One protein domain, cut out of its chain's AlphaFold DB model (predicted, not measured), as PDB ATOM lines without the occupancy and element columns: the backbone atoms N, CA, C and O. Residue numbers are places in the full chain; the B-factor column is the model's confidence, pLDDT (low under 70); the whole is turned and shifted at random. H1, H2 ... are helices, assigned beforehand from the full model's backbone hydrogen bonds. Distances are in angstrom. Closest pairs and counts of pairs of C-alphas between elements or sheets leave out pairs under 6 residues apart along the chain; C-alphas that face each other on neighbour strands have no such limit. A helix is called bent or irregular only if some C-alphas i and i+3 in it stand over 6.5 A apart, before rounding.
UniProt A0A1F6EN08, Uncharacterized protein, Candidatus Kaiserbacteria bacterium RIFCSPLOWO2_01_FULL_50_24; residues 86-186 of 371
ATOM      1  N   ASP A  86      32.355   5.008 109.739       58.59
ATOM      2  CA  ASP A  86      33.258   3.856 109.707       58.59
ATOM      3  C   ASP A  86      33.671   3.402 111.122       58.59
ATOM      4  O   ASP A  86      34.054   2.245 111.299       58.59
ATOM      5  N   ARG A  87      33.520   4.273 112.139       57.53
ATOM      6  CA  ARG A  87      33.806   3.993 113.562       57.53
ATOM      7  C   ARG A  87      32.584   3.537 114.361       57.53
ATOM      8  O   ARG A  87      32.727   3.065 115.483       57.53
ATOM      9  N   GLU A  88      31.382   3.624 113.798       56.06
ATOM     10  CA  GLU A  88      30.128   3.305 114.495       56.06
ATOM     11  C   GLU A  88      30.102   1.856 115.012       56.06
ATOM     12  O   GLU A  88      29.754   1.602 116.164       56.06
ATOM     13  N   SER A  89      30.568   0.901 114.201       54.28
ATOM     14  CA  SER A  89      30.674  -0.509 114.607       54.28
ATOM     15  C   SER A  89      31.682  -0.734 115.743       54.28
ATOM     16  O   SER A  89      31.477  -1.617 116.574       54.28
ATOM     17  N   GLU A  90      32.753   0.062 115.793       56.16
ATOM     18  CA  GLU A  90      33.767   0.004 116.851       56.16
ATOM     19  C   GLU A  90      33.224   0.560 118.168       56.16
ATOM     20  O   GLU A  90      33.353  -0.075 119.215       56.16
ATOM     21  N   VAL A  91      32.549   1.707 118.111       59.09
ATOM     22  CA  VAL A  91      31.965   2.360 119.285       59.09
ATOM     23  C   VAL A  91      30.833   1.520 119.888       59.09
ATOM     24  O   VAL A  91      30.768   1.358 121.106       59.09
ATOM     25  N   LEU A  92      29.996   0.895 119.053       56.00
ATOM     26  CA  LEU A  92      28.968  -0.049 119.504       56.00
ATOM     27  C   LEU A  92      29.576  -1.276 120.198       56.00
ATOM     28  O   LEU A  92      29.118  -1.669 121.275       56.00
ATOM     29  N   ALA A  93      30.627  -1.865 119.619       56.56
ATOM     30  CA  ALA A  93      31.338  -2.984 120.234       56.56
ATOM     31  C   ALA A  93      31.953  -2.578 121.585       56.56
ATOM     32  O   ALA A  93      31.837  -3.316 122.569       56.56
ATOM     33  N   LYS A  94      32.529  -1.370 121.662       59.91
ATOM     34  CA  LYS A  94      33.082  -0.803 122.896       59.91
ATOM     35  C   LYS A  94      32.029  -0.638 123.981       59.91
ATOM     36  O   LYS A  94      32.221  -1.124 125.097       59.91
ATOM     37  N   TRP A  95      30.894  -0.032 123.647       60.09
ATOM     38  CA  TRP A  95      29.797   0.152 124.590       60.09
ATOM     39  C   TRP A  95      29.286  -1.180 125.138       60.09
ATOM     40  O   TRP A  95      29.205  -1.365 126.354       60.09
ATOM     41  N   HIS A  96      28.988  -2.136 124.259       57.75
ATOM     42  CA  HIS A  96      28.448  -3.420 124.682       57.75
ATOM     43  C   HIS A  96      29.428  -4.237 125.520       57.75
ATOM     44  O   HIS A  96      28.993  -4.918 126.448       57.75
ATOM     45  N   MET A  97      30.729  -4.172 125.237       61.31
ATOM     46  CA  MET A  97      31.707  -4.915 126.022       61.31
ATOM     47  C   MET A  97      31.872  -4.328 127.425       61.31
ATOM     48  O   MET A  97      31.833  -5.089 128.390       61.31
ATOM     49  N   LEU A  98      31.969  -3.002 127.558       61.38
ATOM     50  CA  LEU A  98      32.116  -2.331 128.858       61.38
ATOM     51  C   LEU A  98      30.886  -2.491 129.758       61.38
ATOM     52  O   LEU A  98      31.021  -2.581 130.977       61.38
ATOM     53  N   HIS A  99      29.701  -2.592 129.159       61.78
ATOM     54  CA  HIS A  99      28.440  -2.798 129.877       61.78
ATOM     55  C   HIS A  99      28.021  -4.273 129.949       61.78
ATOM     56  O   HIS A  99      26.965  -4.595 130.501       61.78
ATOM     57  N   SER A 100      28.833  -5.187 129.408       53.53
ATOM     58  CA  SER A 100      28.567  -6.620 129.499       53.53
ATOM     59  C   SER A 100      28.724  -7.105 130.943       53.53
ATOM     60  O   SER A 100      29.581  -6.600 131.669       53.53
ATOM     61  N   PRO A 101      27.983  -8.142 131.372       53.03
ATOM     62  CA  PRO A 101      28.186  -8.755 132.685       53.03
ATOM     63  C   PRO A 101      29.626  -9.226 132.938       53.03
ATOM     64  O   PRO A 101      30.038  -9.288 134.093       53.03
ATOM     65  N   ALA A 102      30.389  -9.530 131.879       54.31
ATOM     66  CA  ALA A 102      31.790  -9.928 131.977       54.31
ATOM     67  C   ALA A 102      32.698  -8.784 132.462       54.31
ATOM     68  O   ALA A 102      33.642  -9.064 133.188       54.31
ATOM     69  N   MET A 103      32.384  -7.524 132.123       56.97
ATOM     70  CA  MET A 103      33.167  -6.323 132.482       56.97
ATOM     71  C   MET A 103      32.495  -5.434 133.537       56.97
ATOM     72  O   MET A 103      33.156  -4.670 134.234       56.97
ATOM     73  N   ALA A 104      31.182  -5.566 133.732       50.09
ATOM     74  CA  ALA A 104      30.414  -4.807 134.721       50.09
ATOM     75  C   ALA A 104      30.709  -5.207 136.184       50.09
ATOM     76  O   ALA A 104      30.150  -4.615 137.111       50.09
ATOM     77  N   GLY A 105      31.587  -6.193 136.413       48.00
ATOM     78  CA  GLY A 105      31.966  -6.671 137.747       48.00
ATOM     79  C   GLY A 105      32.449  -5.559 138.689       48.00
ATOM     80  O   GLY A 105      32.185  -5.612 139.893       48.00
ATOM     81  N   SER A 106      33.046  -4.484 138.159       42.22
ATOM     82  CA  SER A 106      33.618  -3.409 138.980       42.22
ATOM     83  C   SER A 106      32.603  -2.451 139.613       42.22
ATOM     84  O   SER A 106      32.934  -1.823 140.614       42.22
ATOM     85  N   THR A 107      31.372  -2.332 139.104       37.19
ATOM     86  CA  THR A 107      30.381  -1.383 139.663       37.19
ATOM     87  C   THR A 107      29.717  -1.911 140.945       37.19
ATOM     88  O   THR A 107      29.133  -1.143 141.706       37.19
ATOM     89  N   TYR A 108      29.832  -3.218 141.214       35.66
ATOM     90  CA  TYR A 108      29.111  -3.933 142.281       35.66
ATOM     91  C   TYR A 108      30.010  -4.787 143.197       35.66
ATOM     92  O   TYR A 108      29.498  -5.555 144.011       35.66
ATOM     93  N   GLY A 109      31.338  -4.673 143.085       41.59
ATOM     94  CA  GLY A 109      32.278  -5.437 143.915       41.59
ATOM     95  C   GLY A 109      32.410  -6.921 143.544       41.59
ATOM     96  O   GLY A 109      32.873  -7.709 144.368       41.59
ATOM     97  N   TYR A 110      32.026  -7.311 142.324       46.50
ATOM     98  CA  TYR A 110      32.280  -8.649 141.784       46.50
ATOM     99  C   TYR A 110      33.640  -8.683 141.068       46.50
ATOM    100  O   TYR A 110      34.062  -7.695 140.467       46.50
ATOM    101  N   SER A 111      34.355  -9.810 141.149       57.84
ATOM    102  CA  SER A 111      35.570 -10.008 140.348       57.84
ATOM    103  C   SER A 111      35.213 -10.054 138.868       57.84
ATOM    104  O   SER A 111      34.196 -10.648 138.501       57.84
ATOM    105  N   ILE A 112      36.049  -9.442 138.041       66.56
ATOM    106  CA  ILE A 112      35.944  -9.540 136.590       66.56
ATOM    107  C   ILE A 112      36.549 -10.901 136.223       66.56
ATOM    108  O   ILE A 112      37.542 -11.336 136.801       66.56
ATOM    109  N   ASP A 113      35.891 -11.643 135.338       74.44
ATOM    110  CA  ASP A 113      36.331 -12.987 134.961       74.44
ATOM    111  C   ASP A 113      37.091 -12.907 133.633       74.44
ATOM    112  O   ASP A 113      36.501 -12.643 132.582       74.44
ATOM    113  N   ALA A 114      38.406 -13.139 133.678       84.75
ATOM    114  CA  ALA A 114      39.280 -13.080 132.505       84.75
ATOM    115  C   ALA A 114      38.858 -14.055 131.392       84.75
ATOM    116  O   ALA A 114      39.013 -13.759 130.204       84.75
ATOM    117  N   LYS A 115      38.290 -15.213 131.753       80.69
ATOM    118  CA  LYS A 115      37.793 -16.194 130.787       80.69
ATOM    119  C   LYS A 115      36.520 -15.683 130.118       80.69
ATOM    120  O   LYS A 115      36.437 -15.710 128.893       80.69
ATOM    121  N   ALA A 116      35.568 -15.169 130.897       70.94
ATOM    122  CA  ALA A 116      34.344 -14.576 130.352       70.94
ATOM    123  C   ALA A 116      34.648 -13.357 129.464       70.94
ATOM    124  O   ALA A 116      34.027 -13.188 128.414       70.94
ATOM    125  N   PHE A 117      35.633 -12.538 129.851       80.69
ATOM    126  CA  PHE A 117      36.143 -11.452 129.017       80.69
ATOM    127  C   PHE A 117      36.715 -11.973 127.698       80.69
ATOM    128  O   PHE A 117      36.339 -11.479 126.639       80.69
ATOM    129  N   THR A 118      37.580 -12.989 127.748       80.00
ATOM    130  CA  THR A 118      38.200 -13.575 126.553       80.00
ATOM    131  C   THR A 118      37.137 -14.109 125.593       80.00
ATOM    132  O   THR A 118      37.151 -13.772 124.413       80.00
ATOM    133  N   GLU A 119      36.160 -14.869 126.095       72.19
ATOM    134  CA  GLU A 119      35.043 -15.383 125.291       72.19
ATOM    135  C   GLU A 119      34.223 -14.250 124.651       72.19
ATOM    136  O   GLU A 119      33.927 -14.297 123.455       72.19
ATOM    137  N   ALA A 120      33.890 -13.204 125.416       67.12
ATOM    138  CA  ALA A 120      33.153 -12.052 124.900       67.12
ATOM    139  C   ALA A 120      33.953 -11.296 123.829       67.12
ATOM    140  O   ALA A 120      33.417 -10.975 122.770       67.12
ATOM    141  N   ARG A 121      35.239 -11.046 124.080       75.25
ATOM    142  CA  ARG A 121      36.151 -10.358 123.162       75.25
ATOM    143  C   ARG A 121      36.250 -11.072 121.817       75.25
ATOM    144  O   ARG A 121      36.145 -10.415 120.785       75.25
ATOM    145  N   GLU A 122      36.421 -12.396 121.812       74.31
ATOM    146  CA  GLU A 122      36.486 -13.178 120.567       74.31
ATOM    147  C   GLU A 122      35.177 -13.089 119.768       74.31
ATOM    148  O   GLU A 122      35.201 -12.913 118.548       74.31
ATOM    149  N   LEU A 123      34.023 -13.148 120.443       64.94
ATOM    150  CA  LEU A 123      32.719 -12.986 119.792       64.94
ATOM    151  C   LEU A 123      32.554 -11.589 119.176       64.94
ATOM    152  O   LEU A 123      32.022 -11.468 118.073       64.94
ATOM    153  N   TRP A 124      33.034 -10.540 119.847       64.06
ATOM    154  CA  TRP A 124      32.987  -9.170 119.327       64.06
ATOM    155  C   TRP A 124      33.940  -8.943 118.151       64.06
ATOM    156  O   TRP A 124      33.552  -8.320 117.160       64.06
ATOM    157  N   ALA A 125      35.150  -9.498 118.204       65.44
ATOM    158  CA  ALA A 125      36.077  -9.465 117.075       65.44
ATOM    159  C   ALA A 125      35.471 -10.141 115.826       65.44
ATOM    160  O   ALA A 125      35.585  -9.630 114.712       65.44
ATOM    161  N   GLN A 126      34.743 -11.249 116.012       61.06
ATOM    162  CA  GLN A 126      33.998 -11.904 114.930       61.06
ATOM    163  C   GLN A 126      32.818 -11.059 114.434       61.06
ATOM    164  O   GLN A 126      32.636 -10.913 113.226       61.06
ATOM    165  N   ALA A 127      32.027 -10.482 115.345       56.47
ATOM    166  CA  ALA A 127      30.845  -9.685 115.008       56.47
ATOM    167  C   ALA A 127      31.179  -8.394 114.244       56.47
ATOM    168  O   ALA A 127      30.352  -7.887 113.490       56.47
ATOM    169  N   THR A 128      32.393  -7.873 114.418       56.75
ATOM    170  CA  THR A 128      32.893  -6.695 113.695       56.75
ATOM    171  C   THR A 128      33.554  -7.047 112.359       56.75
ATOM    172  O   THR A 128      34.153  -6.174 111.733       56.75
ATOM    173  N   GLU A 129      33.454  -8.304 111.908       62.84
ATOM    174  CA  GLU A 129      34.055  -8.813 110.664       62.84
ATOM    175  C   GLU A 129      35.569  -8.534 110.568       62.84
ATOM    176  O   GLU A 129      36.116  -8.314 109.488       62.84
ATOM    177  N   GLY A 130      36.265  -8.530 111.712       61.69
ATOM    178  CA  GLY A 130      37.706  -8.277 111.785       61.69
ATOM    179  C   GLY A 130      38.114  -6.803 111.725       61.69
ATOM    180  O   GLY A 130      39.306  -6.524 111.633       61.69
ATOM    181  N   LYS A 131      37.167  -5.856 111.805       65.88
ATOM    182  CA  LYS A 131      37.481  -4.421 111.963       65.88
ATOM    183  C   LYS A 131      38.120  -4.094 113.315       65.88
ATOM    184  O   LYS A 131      38.805  -3.086 113.421       65.88
ATOM    185  N   LEU A 132      37.872  -4.927 114.324       69.00
ATOM    186  CA  LEU A 132      38.485  -4.860 115.645       69.00
ATOM    187  C   LEU A 132      39.147  -6.197 115.952       69.00
ATOM    188  O   LEU A 132      38.487  -7.239 115.969       69.00
ATOM    189  N   SER A 133      40.446  -6.168 116.226       84.50
ATOM    190  CA  SER A 133      41.170  -7.342 116.703       84.50
ATOM    191  C   SER A 133      41.061  -7.501 118.228       84.50
ATOM    192  O   SER A 133      40.959  -6.509 118.960       84.50
ATOM    193  N   PRO A 134      41.150  -8.741 118.745       82.25
ATOM    194  CA  PRO A 134      41.290  -9.010 120.177       82.25
ATOM    195  C   PRO A 134      42.390  -8.183 120.865       82.25
ATOM    196  O   PRO A 134      42.194  -7.672 121.967       82.25
ATOM    197  N   ASP A 135      43.527  -7.993 120.196       88.94
ATOM    198  CA  ASP A 135      44.669  -7.255 120.740       88.94
ATOM    199  C   ASP A 135      44.415  -5.745 120.840       88.94
ATOM    200  O   ASP A 135      44.935  -5.086 121.741       88.94
ATOM    201  N   GLU A 136      43.636  -5.172 119.920       85.25
ATOM    202  CA  GLU A 136      43.210  -3.769 120.001       85.25
ATOM    203  C   GLU A 136      42.240  -3.562 121.160       85.25
ATOM    204  O   GLU A 136      42.401  -2.614 121.928       85.25
ATOM    205  N   ILE A 137      41.304  -4.497 121.338       79.88
ATOM    206  CA  ILE A 137      40.367  -4.501 122.460       79.88
ATOM    207  C   ILE A 137      41.109  -4.565 123.804       79.88
ATOM    208  O   ILE A 137      40.808  -3.799 124.720       79.88
ATOM    209  N   ASN A 138      42.113  -5.437 123.925       89.25
ATOM    210  CA  ASN A 138      42.916  -5.553 125.142       89.25
ATOM    211  C   ASN A 138      43.585  -4.225 125.530       89.25
ATOM    212  O   ASN A 138      43.786  -3.967 126.713       89.25
ATOM    213  N   LYS A 139      43.921  -3.370 124.557       89.50
ATOM    214  CA  LYS A 139      44.613  -2.088 124.779       89.50
ATOM    215  C   LYS A 139      43.681  -0.945 125.178       89.50
ATOM    216  O   LYS A 139      44.173   0.148 125.461       89.50
ATOM    217  N   TRP A 140      42.365  -1.156 125.204       81.62
ATOM    218  CA  TRP A 140      41.425  -0.107 125.589       81.62
ATOM    219  C   TRP A 140      41.677   0.371 127.028       81.62
ATOM    220  O   TRP A 140      41.777  -0.461 127.938       81.62
ATOM    221  N   PRO A 141      41.763   1.696 127.272       81.25
ATOM    222  CA  PRO A 141      42.049   2.241 128.599       81.25
ATOM    223  C   PRO A 141      41.087   1.751 129.682       81.25
ATOM    224  O   PRO A 141      41.503   1.505 130.811       81.25
ATOM    225  N   GLU A 142      39.810   1.581 129.356       78.12
ATOM    226  CA  GLU A 142      38.782   1.119 130.284       78.12
ATOM    227  C   GLU A 142      39.011  -0.341 130.699       78.12
ATOM    228  O   GLU A 142      38.908  -0.659 131.883       78.12
ATOM    229  N   VAL A 143      39.411  -1.200 129.754       83.12
ATOM    230  CA  VAL A 143      39.788  -2.601 130.015       83.12
ATOM    231  C   VAL A 143      41.033  -2.643 130.899       83.12
ATOM    232  O   VAL A 143      41.035  -3.290 131.944       83.12
ATOM    233  N   GLN A 144      42.068  -1.884 130.531       87.38
ATOM    234  CA  GLN A 144      43.315  -1.787 131.294       87.38
ATOM    235  C   GLN A 144      43.082  -1.294 132.726       87.38
ATOM    236  O   GLN A 144      43.638  -1.847 133.675       87.38
ATOM    237  N   ASN A 145      42.241  -0.274 132.902       85.06
ATOM    238  CA  ASN A 145      41.919   0.280 134.215       85.06
ATOM    239  C   ASN A 145      41.109  -0.702 135.071       85.06
ATOM    240  O   ASN A 145      41.352  -0.799 136.273       85.06
ATOM    241  N   GLN A 146      40.182  -1.449 134.469       82.69
ATOM    242  CA  GLN A 146      39.416  -2.477 135.170       82.69
ATOM    243  C   GLN A 146      40.299  -3.635 135.648       82.69
ATOM    244  O   GLN A 146      40.230  -4.008 136.820       82.69
ATOM    245  N   VAL A 147      41.167  -4.154 134.775       88.69
ATOM    246  CA  VAL A 147      42.122  -5.217 135.128       88.69
ATOM    247  C   VAL A 147      43.105  -4.738 136.190       88.69
ATOM    248  O   VAL A 147      43.317  -5.435 137.182       88.69
ATOM    249  N   ARG A 148      43.645  -3.518 136.051       90.44
ATOM    250  CA  ARG A 148      44.495  -2.898 137.078       90.44
ATOM    251  C   ARG A 148      43.785  -2.866 138.431       90.44
ATOM    252  O   ARG A 148      44.305  -3.421 139.391       90.44
ATOM    253  N   GLY A 149      42.589  -2.281 138.499       86.44
ATOM    254  CA  GLY A 149      41.845  -2.157 139.755       86.44
ATOM    255  C   GLY A 149      41.476  -3.508 140.377       86.44
ATOM    256  O   GLY A 149      41.334  -3.629 141.594       86.44
ATOM    257  N   GLU A 150      41.335  -4.555 139.566       85.31
ATOM    258  CA  GLU A 150      41.175  -5.911 140.071       85.31
ATOM    259  C   GLU A 150      42.452  -6.494 140.676       85.31
ATOM    260  O   GLU A 150      42.393  -7.034 141.783       85.31
ATOM    261  N   LEU A 151      43.585  -6.371 139.989       90.12
ATOM    262  CA  LEU A 151      44.875  -6.846 140.489       90.12
ATOM    263  C   LEU A 151      45.252  -6.151 141.798       90.12
ATOM    264  O   LEU A 151      45.637  -6.818 142.756       90.12
ATOM    265  N   GLU A 152      45.053  -4.836 141.866       89.12
ATOM    266  CA  GLU A 152      45.272  -4.020 143.064       89.12
ATOM    267  C   GLU A 152      44.417  -4.513 144.240       89.12
ATOM    268  O   GLU A 152      44.933  -4.843 145.307       89.12
ATOM    269  N   ARG A 153      43.113  -4.709 144.014       85.25
ATOM    270  CA  ARG A 153      42.189  -5.254 145.020       85.25
ATOM    271  C   ARG A 153      42.570  -6.663 145.485       85.25
ATOM    272  O   ARG A 153      42.326  -7.017 146.638       85.25
ATOM    273  N   LYS A 154      43.100  -7.504 144.592       87.06
ATOM    274  CA  LYS A 154      43.559  -8.857 144.943       87.06
ATOM    275  C   LYS A 154      44.875  -8.835 145.720       87.06
ATOM    276  O   LYS A 154      45.078  -9.721 146.546       87.06
ATOM    277  N   ALA A 155      45.719  -7.829 145.501       88.56
ATOM    278  CA  ALA A 155      46.954  -7.631 146.251       88.56
ATOM    279  C   ALA A 155      46.712  -7.126 147.689       88.56
ATOM    280  O   ALA A 155      47.468  -7.491 148.584       88.56
ATOM    281  N   ASP A 156      45.630  -6.379 147.947       82.81
ATOM    282  CA  ASP A 156      45.313  -5.775 149.260       82.81
ATOM    283  C   ASP A 156      45.008  -6.746 150.412       82.81
ATOM    284  O   ASP A 156      44.820  -6.332 151.559       82.81
ATOM    285  N   GLY A 157      44.991  -8.054 150.169       63.59
ATOM    286  CA  GLY A 157      45.214  -8.984 151.272       63.59
ATOM    287  C   GLY A 157      44.006  -9.289 152.175       63.59
ATOM    288  O   GLY A 157      44.170 -10.012 153.161       63.59
ATOM    289  N   TYR A 158      42.797  -8.754 151.920       51.41
ATOM    290  CA  TYR A 158      41.628  -9.041 152.774       51.41
ATOM    291  C   TYR A 158      40.327  -9.356 152.012       51.41
ATOM    292  O   TYR A 158      39.786  -8.481 151.335       51.41
ATOM    293  N   PRO A 159      39.758 -10.575 152.150       47.72
ATOM    294  CA  PRO A 159      40.329 -11.791 152.757       47.72
ATOM    295  C   PRO A 159      41.383 -12.496 151.870       47.72
ATOM    296  O   PRO A 159      41.745 -13.636 152.149       47.72
ATOM    297  N   TYR A 160      41.817 -11.862 150.779       53.38
ATOM    298  CA  TYR A 160      42.511 -12.507 149.665       53.38
ATOM    299  C   TYR A 160      44.007 -12.703 149.914       53.38
ATOM    300  O   TYR A 160      44.665 -11.865 150.510       53.38
ATOM    301  N   SER A 161      44.534 -13.843 149.487       71.62
ATOM    302  CA  SER A 161      45.928 -14.248 149.701       71.62
ATOM    303  C   SER A 161      46.800 -13.915 148.487       71.62
ATOM    304  O   SER A 161      46.275 -13.770 147.385       71.62
ATOM    305  N   PHE A 162      48.131 -13.891 148.641       88.38
ATOM    306  CA  PHE A 162      49.095 -13.845 147.524       88.38
ATOM    307  C   PHE A 162      48.710 -14.783 146.358       88.38
ATOM    308  O   PHE A 162      48.864 -14.441 145.187       88.38
ATOM    309  N   LYS A 163      48.128 -15.950 146.670       89.69
ATOM    310  CA  LYS A 163      47.651 -16.919 145.674       89.69
ATOM    311  C   LYS A 163      46.531 -16.374 144.790       89.69
ATOM    312  O   LYS A 163      46.512 -16.692 143.608       89.69
ATOM    313  N   ASP A 164      45.619 -15.581 145.342       87.00
ATOM    314  CA  ASP A 164      44.518 -14.991 144.578       87.00
ATOM    315  C   ASP A 164      45.043 -13.914 143.629       87.00
ATOM    316  O   ASP A 164      44.635 -13.878 142.472       87.00
ATOM    317  N   PHE A 165      45.988 -13.085 144.089       91.75
ATOM    318  CA  PHE A 165      46.687 -12.138 143.221       91.75
ATOM    319  C   PHE A 165      47.389 -12.861 142.067       91.75
ATOM    320  O   PHE A 165      47.137 -12.531 140.914       91.75
ATOM    321  N   VAL A 166      48.212 -13.875 142.357       94.12
ATOM    322  CA  VAL A 166      48.940 -14.633 141.325       94.12
ATOM    323  C   VAL A 166      47.985 -15.312 140.345       94.12
ATOM    324  O   VAL A 166      48.189 -15.215 139.140       94.12
ATOM    325  N   ALA A 167      46.916 -15.943 140.836       91.94
ATOM    326  CA  ALA A 167      45.929 -16.587 139.975       91.94
ATOM    327  C   ALA A 167      45.246 -15.578 139.039       91.94
ATOM    328  O   ALA A 167      45.155 -15.821 137.839       91.94
ATOM    329  N   THR A 168      44.805 -14.433 139.564       90.81
ATOM    330  CA  THR A 168      44.176 -13.377 138.760       90.81
ATOM    331  C   THR A 168      45.167 -12.737 137.785       90.81
ATOM    332  O   THR A 168      44.828 -12.517 136.626       90.81
ATOM    333  N   ARG A 169      46.411 -12.498 138.210       94.94
ATOM    334  CA  ARG A 169      47.500 -12.016 137.352       94.94
ATOM    335  C   ARG A 169      47.731 -12.945 136.170       94.94
ATOM    336  O   ARG A 169      47.755 -12.487 135.035       94.94
ATOM    337  N   ASP A 170      47.896 -14.235 136.440       95.94
ATOM    338  CA  ASP A 170      48.231 -15.212 135.406       95.94
ATOM    339  C   ASP A 170      47.065 -15.405 134.428       95.94
ATOM    340  O   ASP A 170      47.294 -15.513 133.227       95.94
ATOM    341  N   GLN A 171      45.819 -15.331 134.906       94.00
ATOM    342  CA  GLN A 171      44.627 -15.324 134.053       94.00
ATOM    343  C   GLN A 171      44.585 -14.120 133.099       94.00
ATOM    344  O   GLN A 171      44.303 -14.278 131.912       94.00
ATOM    345  N   TRP A 172      44.878 -12.912 133.588       94.81
ATOM    346  CA  TRP A 172      44.889 -11.706 132.751       94.81
ATOM    347  C   TRP A 172      46.104 -11.627 131.815       94.81
ATOM    348  O   TRP A 172      46.002 -11.044 130.729       94.81
ATOM    349  N   ALA A 173      47.216 -12.261 132.192       96.06
ATOM    350  CA  ALA A 173      48.372 -12.463 131.326       96.06
ATOM    351  C   ALA A 173      48.080 -13.464 130.204       96.06
ATOM    352  O   ALA A 173      48.396 -13.185 129.050       96.06
ATOM    353  N   GLU A 174      47.419 -14.584 130.511       95.12
ATOM    354  CA  GLU A 174      46.966 -15.560 129.513       95.12
ATOM    355  C   GLU A 174      45.936 -14.951 128.551       95.12
ATOM    356  O   GLU A 174      46.003 -15.178 127.344       95.12
ATOM    357  N   ALA A 175      45.039 -14.095 129.055       90.31
ATOM    358  CA  ALA A 175      44.115 -13.327 128.225       90.31
ATOM    359  C   ALA A 175      44.825 -12.285 127.331       90.31
ATOM    360  O   ALA A 175      44.195 -11.715 126.440       90.31
ATOM    361  N   GLY A 176      46.117 -12.016 127.542       93.88
ATOM    362  CA  GLY A 176      46.894 -11.046 126.767       93.88
ATOM    363  C   GLY A 176      46.545  -9.587 127.067       93.88
ATOM    364  O   GLY A 176      46.859  -8.711 126.260       93.88
ATOM    365  N   VAL A 177      45.872  -9.312 128.191       93.44
ATOM    366  CA  VAL A 177      45.478  -7.947 128.575       93.44
ATOM    367  C   VAL A 177      46.621  -7.233 129.285       93.44
ATOM    368  O   VAL A 177      46.943  -6.100 128.944       93.44
ATOM    369  N   MET A 178      47.258  -7.890 130.251       95.25
ATOM    370  CA  MET A 178      48.376  -7.327 131.005       95.25
ATOM    371  C   MET A 178      49.387  -8.423 131.300       95.25
ATOM    372  O   MET A 178      49.015  -9.471 131.814       95.25
ATOM    373  N   SER A 179      50.663  -8.189 130.993       96.88
ATOM    374  CA  SER A 179      51.704  -9.171 131.293       96.88
ATOM    375  C   SER A 179      51.864  -9.358 132.807       96.88
ATOM    376  O   SER A 179      51.641  -8.427 133.586       96.88
ATOM    377  N   SER A 180      52.308 -10.542 133.242       97.19
ATOM    378  CA  SER A 180      52.610 -10.774 134.660       97.19
ATOM    379  C   SER A 180      53.667  -9.794 135.180       97.19
ATOM    380  O   SER A 180      53.579  -9.357 136.322       97.19
ATOM    381  N   GLU A 181      54.639  -9.414 134.343       97.00
ATOM    382  CA  GLU A 181      55.681  -8.449 134.700       97.00
ATOM    383  C   GLU A 181      55.111  -7.044 134.942       97.00
ATOM    384  O   GLU A 181      55.447  -6.423 135.949       97.00
ATOM    385  N   ASP A 182      54.220  -6.560 134.075       96.44
ATOM    386  CA  ASP A 182      53.587  -5.247 134.243       96.44
ATOM    387  C   ASP A 182      52.660  -5.228 135.462       96.44
ATOM    388  O   ASP A 182      52.689  -4.283 136.249       96.44
ATOM    389  N   ALA A 183      51.893  -6.302 135.663       96.31
ATOM    390  CA  ALA A 183      51.023  -6.468 136.821       96.31
ATOM    391  C   ALA A 183      51.806  -6.457 138.147       96.31
ATOM    392  O   ALA A 183      51.388  -5.821 139.112       96.31
ATOM    393  N   ASN A 184      52.963  -7.121 138.189       97.31
ATOM    394  CA  ASN A 184      53.845  -7.130 139.358       97.31
ATOM    395  C   ASN A 184      54.449  -5.749 139.667       97.31
ATOM    396  O   ASN A 184      54.763  -5.463 140.820       97.31
ATOM    397  N   LYS A 185      54.628  -4.904 138.643       97.00
ATOM    398  CA  LYS A 185      55.197  -3.551 138.755       97.00
ATOM    399  C   LYS A 185      54.148  -2.468 139.009       97.00
ATOM    400  O   LYS A 185      54.500  -1.289 139.066       97.00
ATOM    401  N   LEU A 186      52.870  -2.828 139.157       95.56
ATOM    402  CA  LEU A 186      51.839  -1.871 139.546       95.56
ATOM    403  C   LEU A 186      52.200  -1.262 140.915       95.56
ATOM    404  O   LEU A 186      52.367  -2.019 141.875       95.56
TER     405      LEU A 186
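AT A GLANCE: This is residues 86 to 186 of the 371 residues of an uncharacterized protein of Candidatus Kaiserbacteria bacterium RIFCSPLOWO2_01_FULL_50_24 (UniProt A0A1F6EN08). Two antiparallel pairs of helices follow each other along one long axis: a loose pair, H1 beside H3, in one half, and the helical hairpin of H5 and H6 in the other. Short H4 packs on H3, short H7 packs on H6, and short H2 is near H5. The printed part has 101 residues with seven named helices, H1 to H7 in chain order, and no named strand; the class is all helix. It is compact, with a radius of gyration of the C-alphas of 13.8 A, yet elongated, spanning 45 by 27 by 19 A.

IN THESE COORDINATES: H1, residues 86 to 98, begins at C-alpha 86 (33.258, 3.856, 109.707) and measures 20.2 A; it is irregular, with C-alphas 86 and 89 7.1 A apart. H2 is residues 104 to 107. H3, residues 114 to 127, measures 19.7 A. H4 is residues 134 to 138. H5, residues 141 to 155, measures 20.8 A, and H6, residues 162 to 174, 18.2 A. H7, residues 180 to 184, ends at C-alpha 184 (53.845, -7.130, 139.358).

HOW THE PARTS SIT: H1 only just touches H3, with 3 pairs of C-alphas within 8 A, the closest Ala 93 and Trp 124 at 6.5 A; they run opposite ways at a shallow tilt of 23 degrees. H2 is close to H5 but not clearly touching, Ser 106 to Gln 146 being 7.0 A between C-alphas. H3 touches H4, closest C-alphas Ala 125 and Pro 134, 6.1 A. With residues 114 to 115 alone H3 touches H6, closest C-alphas Ala 114 and Trp 172, 5.8 A, the same way at a shallow tilt of 16 degrees. In the hairpin H5 and H6 touch, closest C-alphas Lys 154 and Phe 165, 4.8 A, opposite ways at a shallow tilt of 24 degrees. H6 touches H7, closest C-alphas Ala 173 and Ser 180, 5.7 A. H3 and H5 are apart. Every O i to N i+4 pair is within hydrogen-bond range in H3, H4, H5, H6 and H7, and 8 of 9 in H1; H2 is too short for such a pair.

THE WHOLE: The C-alphas farthest apart, Asp 86 and Pro 159, are 46.3 A apart. The printed part has no cut and no long link. Mean pLDDT of the printed part is 74.7; 42 residues are under 70, among them 86 to 112.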